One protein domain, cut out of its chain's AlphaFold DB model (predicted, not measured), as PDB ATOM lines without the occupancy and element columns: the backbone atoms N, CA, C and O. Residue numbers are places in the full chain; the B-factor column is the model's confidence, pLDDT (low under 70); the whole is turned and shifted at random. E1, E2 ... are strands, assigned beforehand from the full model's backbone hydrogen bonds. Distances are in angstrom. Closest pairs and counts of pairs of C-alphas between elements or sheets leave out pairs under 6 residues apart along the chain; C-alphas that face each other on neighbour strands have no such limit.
ATOM      1  N   LEU A  11       3.224 -15.450  -9.162       75.94
ATOM      2  CA  LEU A  11       4.269 -16.334  -8.661       75.94
ATOM      3  C   LEU A  11       3.721 -17.114  -7.470       75.94
ATOM      4  O   LEU A  11       3.356 -16.522  -6.459       75.94
ATOM      5  N   GLU A  12       3.668 -18.436  -7.586       80.94
ATOM      6  CA  GLU A  12       3.335 -19.325  -6.474       80.94
ATOM      7  C   GLU A  12       4.614 -19.970  -5.925       80.94
ATOM      8  O   GLU A  12       5.399 -20.558  -6.668       80.94
ATOM      9  N   LEU A  13       4.835 -19.843  -4.620       81.69
ATOM     10  CA  LEU A  13       5.966 -20.409  -3.902       81.69
ATOM     11  C   LEU A  13       5.459 -21.119  -2.655       81.69
ATOM     12  O   LEU A  13       4.886 -20.502  -1.766       81.69
ATOM     13  N   PHE A  14       5.707 -22.418  -2.562       79.94
ATOM     14  CA  PHE A  14       5.454 -23.159  -1.337       79.94
ATOM     15  C   PHE A  14       6.753 -23.293  -0.547       79.94
ATOM     16  O   PHE A  14       7.709 -23.927  -0.992       79.94
ATOM     17  N   SER A  15       6.799 -22.667   0.625       77.50
ATOM     18  CA  SER A  15       7.950 -22.750   1.521       77.50
ATOM     19  C   SER A  15       7.819 -23.998   2.390       77.50
ATOM     20  O   SER A  15       7.086 -23.991   3.366       77.50
ATOM     21  N   CYS A  16       8.493 -25.102   2.066       77.31
ATOM     22  CA  CYS A  16       8.526 -26.274   2.949       77.31
ATOM     23  C   CYS A  16       9.921 -26.894   3.032       77.31
ATOM     24  O   CYS A  16      10.774 -26.656   2.174       77.31
ATOM     25  N   TRP A  17      10.153 -27.673   4.090       75.94
ATOM     26  CA  TRP A  17      11.348 -28.502   4.197       75.94
ATOM     27  C   TRP A  17      11.253 -29.687   3.237       75.94
ATOM     28  O   TRP A  17      10.182 -30.253   3.037       75.94
ATOM     29  N   VAL A  18      12.390 -30.094   2.675       72.50
ATOM     30  CA  VAL A  18      12.463 -31.285   1.820       72.50
ATOM     31  C   VAL A  18      11.944 -32.501   2.598       72.50
ATOM     32  O   VAL A  18      12.453 -32.803   3.678       72.50
ATOM     33  N   GLY A  19      10.936 -33.188   2.053       75.62
ATOM     34  CA  GLY A  19      10.256 -34.314   2.708       75.62
ATOM     35  C   GLY A  19       9.013 -33.948   3.531       75.62
ATOM     36  O   GLY A  19       8.378 -34.842   4.085       75.62
ATOM     37  N   ASP A  20       8.642 -32.668   3.595       75.81
ATOM     38  CA  ASP A  20       7.420 -32.177   4.250       75.81
ATOM     39  C   ASP A  20       6.310 -31.823   3.240       75.81
ATOM     40  O   ASP A  20       5.282 -31.261   3.600       75.81
ATOM     41  N   GLU A  21       6.512 -32.174   1.966       72.12
ATOM     42  CA  GLU A  21       5.623 -31.853   0.839       72.12
ATOM     43  C   GLU A  21       4.204 -32.423   1.003       72.12
ATOM     44  O   GLU A  21       3.244 -31.838   0.509       72.12
ATOM     45  N   ASP A  22       4.073 -33.538   1.726       75.25
ATOM     46  CA  ASP A  22       2.805 -34.228   2.001       75.25
ATOM     47  C   ASP A  22       2.120 -33.736   3.294       75.25
ATOM     48  O   ASP A  22       1.036 -34.200   3.651       75.25
ATOM     49  N   LYS A  23       2.746 -32.814   4.043       73.31
ATOM     50  CA  LYS A  23       2.165 -32.276   5.280       73.31
ATOM     51  C   LYS A  23       1.220 -31.110   5.005       73.31
ATOM     52  O   LYS A  23       1.379 -30.350   4.053       73.31
ATOM     53  N   GLU A  24       0.232 -30.953   5.888       77.00
ATOM     54  CA  GLU A  24      -0.762 -29.885   5.783       77.00
ATOM     55  C   GLU A  24      -0.116 -28.494   5.772       77.00
ATOM     56  O   GLU A  24       0.804 -28.187   6.539       77.00
ATOM     57  N   ARG A  25      -0.641 -27.644   4.882       79.44
ATOM     58  CA  ARG A  25      -0.237 -26.246   4.751       79.44
ATOM     59  C   ARG A  25      -0.579 -25.513   6.042       79.44
ATOM     60  O   ARG A  25      -1.708 -25.585   6.518       79.44
ATOM     61  N   VAL A  26       0.395 -24.797   6.588       78.88
ATOM     62  CA  VAL A  26       0.239 -24.064   7.853       78.88
ATOM     63  C   VAL A  26      -0.265 -22.646   7.600       78.88
ATOM     64  O   VAL A  26      -0.939 -22.070   8.451       78.88
ATOM     65  N   GLY A  27       0.005 -22.094   6.416       79.00
ATOM     66  CA  GLY A  27      -0.442 -20.757   6.050       79.00
ATOM     67  C   GLY A  27      -0.606 -20.557   4.548       79.00
ATOM     68  O   GLY A  27      -0.002 -21.254   3.730       79.00
ATOM     69  N   GLU A  28      -1.414 -19.562   4.199       83.00
ATOM     70  CA  GLU A  28      -1.505 -19.006   2.853       83.00
ATOM     71  C   GLU A  28      -1.252 -17.500   2.936       83.00
ATOM     72  O   GLU A  28      -1.820 -16.809   3.784       83.00
ATOM     73  N   LEU A  29      -0.389 -16.997   2.058       82.88
ATOM     74  CA  LEU A  29      -0.031 -15.595   1.971       82.88
ATOM     75  C   LEU A  29      -0.238 -15.109   0.539       82.88
ATOM     76  O   LEU A  29       0.482 -15.517  -0.366       82.88
ATOM     77  N   ASN A  30      -1.202 -14.212   0.342       83.44
ATOM     78  CA  ASN A  30      -1.468 -13.591  -0.951       83.44
ATOM     79  C   ASN A  30      -0.904 -12.163  -0.945       83.44
ATOM     80  O   ASN A  30      -1.344 -11.315  -0.167       83.44
ATOM     81  N   LEU A  31       0.086 -11.904  -1.792       80.38
ATOM     82  CA  LEU A  31       0.786 -10.632  -1.924       80.38
ATOM     83  C   LEU A  31       0.484 -10.018  -3.290       80.38
ATOM     84  O   LEU A  31       0.355 -10.725  -4.283       80.38
ATOM     85  N   LYS A  32       0.423  -8.688  -3.357       80.38
ATOM     86  CA  LYS A  32       0.295  -7.951  -4.622       80.38
ATOM     87  C   LYS A  32       1.604  -7.258  -4.946       80.38
ATOM     88  O   LYS A  32       2.040  -6.443  -4.137       80.38
ATOM     89  N   ILE A  33       2.194  -7.501  -6.115       73.62
ATOM     90  CA  ILE A  33       3.523  -6.986  -6.497       73.62
ATOM     91  C   ILE A  33       3.663  -5.467  -6.398       73.62
ATOM     92  O   ILE A  33       4.748  -4.957  -6.140       73.62
ATOM     93  N   ASN A  34       2.552  -4.744  -6.532       73.56
ATOM     94  CA  ASN A  34       2.502  -3.291  -6.422       73.56
ATOM     95  C   ASN A  34       2.398  -2.763  -4.974       73.56
ATOM     96  O   ASN A  34       2.409  -1.549  -4.772       73.56
ATOM     97  N   HIS A  35       2.240  -3.630  -3.969       71.38
ATOM     98  CA  HIS A  35       1.941  -3.225  -2.592       71.38
ATOM     99  C   HIS A  35       2.427  -4.240  -1.539       71.38
ATOM    100  O   HIS A  35       1.673  -4.612  -0.641       71.38
ATOM    101  N   PHE A  36       3.677  -4.703  -1.626       73.44
ATOM    102  CA  PHE A  36       4.308  -5.415  -0.511       73.44
ATOM    103  C   PHE A  36       5.737  -4.930  -0.271       73.44
ATOM    104  O   PHE A  36       6.459  -4.574  -1.200       73.44
ATOM    105  N   ASN A  37       6.137  -4.922   0.999       76.44
ATOM    106  CA  ASN A  37       7.498  -4.632   1.418       76.44
ATOM    107  C   ASN A  37       8.206  -5.955   1.728       76.44
ATOM    108  O   ASN A  37       7.749  -6.710   2.582       76.44
ATOM    109  N   ILE A  38       9.301  -6.246   1.021       75.44
ATOM    110  CA  ILE A  38      10.075  -7.486   1.208       75.44
ATOM    111  C   ILE A  38      10.696  -7.530   2.609       75.44
ATOM    112  O   ILE A  38      10.832  -8.605   3.179       75.44
ATOM    113  N   ASP A  39      11.034  -6.373   3.179       78.62
ATOM    114  CA  ASP A  39      11.667  -6.290   4.499       78.62
ATOM    115  C   ASP A  39      10.704  -6.696   5.632       78.62
ATOM    116  O   ASP A  39      11.111  -7.253   6.647       78.62
ATOM    117  N   GLU A  40       9.400  -6.493   5.425       77.44
ATOM    118  CA  GLU A  40       8.339  -6.880   6.367       77.44
ATOM    119  C   GLU A  40       7.758  -8.270   6.061       77.44
ATOM    120  O   GLU A  40       6.889  -8.771   6.781       77.44
ATOM    121  N   LEU A  41       8.225  -8.913   4.986       79.81
ATOM    122  CA  LEU A  41       7.698 -10.183   4.518       79.81
ATOM    123  C   LEU A  41       8.245 -11.343   5.358       79.81
ATOM    124  O   LEU A  41       9.319 -11.881   5.105       79.81
ATOM    125  N   CYS A  42       7.461 -11.771   6.344       77.69
ATOM    126  CA  CYS A  42       7.733 -12.983   7.105       77.69
ATOM    127  C   CYS A  42       6.978 -14.168   6.487       77.69
ATOM    128  O   CYS A  42       5.750 -14.217   6.541       77.69
ATOM    129  N   ILE A  43       7.711 -15.119   5.898       80.25
ATOM    130  CA  ILE A  43       7.148 -16.361   5.351       80.25
ATOM    131  C   ILE A  43       7.486 -17.499   6.324       80.25
ATOM    132  O   ILE A  43       8.626 -17.970   6.334       80.25
ATOM    133  N   PRO A  44       6.534 -17.932   7.168       78.12
ATOM    134  CA  PRO A  44       6.746 -19.083   8.033       78.12
ATOM    135  C   PRO A  44       6.806 -20.378   7.216       78.12
ATOM    136  O   PRO A  44       6.348 -20.439   6.076       78.12
ATOM    137  N   GLU A  45       7.351 -21.438   7.807       78.19
ATOM    138  CA  GLU A  45       7.380 -22.762   7.179       78.19
ATOM    139  C   GLU A  45       5.977 -23.259   6.788       78.19
ATOM    140  O   GLU A  45       4.975 -22.930   7.423       78.19
ATOM    141  N   ARG A  46       5.922 -24.092   5.747       81.81
ATOM    142  CA  ARG A  46       4.704 -24.654   5.143       81.81
ATOM    143  C   ARG A  46       3.695 -23.589   4.711       81.81
ATOM    144  O   ARG A  46       2.483 -23.820   4.771       81.81
ATOM    145  N   THR A  47       4.187 -22.434   4.264       83.31
ATOM    146  CA  THR A  47       3.341 -21.348   3.760       83.31
ATOM    147  C   THR A  47       3.312 -21.358   2.245       83.31
ATOM    148  O   THR A  47       4.364 -21.336   1.595       83.31
ATOM    149  N   LEU A  48       2.101 -21.354   1.690       83.81
ATOM    150  CA  LEU A  48       1.875 -21.090   0.278       83.81
ATOM    151  C   LEU A  48       1.841 -19.583   0.053       83.81
ATOM    152  O   LEU A  48       0.930 -18.902   0.510       83.81
ATOM    153  N   VAL A  49       2.837 -19.073  -0.649       83.81
ATOM    154  CA  VAL A  49       2.943 -17.675  -1.040       83.81
ATOM    155  C   VAL A  49       2.466 -17.546  -2.473       83.81
ATOM    156  O   VAL A  49       2.982 -18.210  -3.364       83.81
ATOM    157  N   ARG A  50       1.490 -16.679  -2.701       84.19
ATOM    158  CA  ARG A  50       0.975 -16.337  -4.023       84.19
ATOM    159  C   ARG A  50       1.186 -14.853  -4.228       84.19
ATOM    160  O   ARG A  50       0.710 -14.049  -3.436       84.19
ATOM    161  N   ILE A  51       1.934 -14.486  -5.253       81.31
ATOM    162  CA  ILE A  51       2.231 -13.098  -5.585       81.31
ATOM    163  C   ILE A  51       1.525 -12.776  -6.886       81.31
ATOM    164  O   ILE A  51       1.900 -13.332  -7.903       81.31
ATOM    165  N   GLU A  52       0.541 -11.889  -6.868       79.88
ATOM    166  CA  GLU A  52      -0.208 -11.461  -8.053       79.88
ATOM    167  C   GLU A  52       0.248 -10.066  -8.521       79.88
ATOM    168  O   GLU A  52       0.702  -9.253  -7.709       79.88
ATOM    169  N   LYS A  53       0.137  -9.784  -9.826       68.19
ATOM    170  CA  LYS A  53       0.462  -8.479 -10.430       68.19
ATOM    171  C   LYS A  53      -0.496  -7.351 -10.033       68.19
ATOM    172  O   LYS A  53      -1.724  -7.577 -10.019       68.19
TER     173      LYS A  53
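AT A GLANCE: This is residues 11 to 53 of the 53 residues of an uncharacterized protein of Bacillus sp. 7_6_55CFAA_CT2 (UniProt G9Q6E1). There is little regular structure: a small three-stranded sheet with two long loops, one extending past an end of the sheet at residues 16 to 26, the other, residues 33 to 46, swinging back over one face. The printed part has 43 residues and no named helix; E1, E2 and E3 make a mixed sheet in the order E1, E3, E2. The class is all strand, with 17 residues in named elements. It is elongated, 33 by 19 by 14 A, and only just compact, close to loose, with a radius of gyration of the C-alphas of 11.0 A.

IN THESE COORDINATES: E3, residues 47 to 52, spans 15.8 A; E2, residues 27 to 32, 16.7 A. E1, residues 11 to 15, begins at C-alpha 11 (4.269, -16.334, -8.661); C-alpha 52 ends E3 at (-0.208, -11.461, -8.053).

HOW THE PARTS SIT: Inner strand E3 is antiparallel to E1, with N 13 and O 49 2.8 A apart, and parallel to E2, with N 50 and O 29 2.8 A apart. Edge strands E1 and E2 are apart.

THE WHOLE: The farthest C-alphas, Gly 19 and Asn 34, are 33.3 A apart. Both links are long. The printed part has no cut; residue 53 is under pLDDT 70.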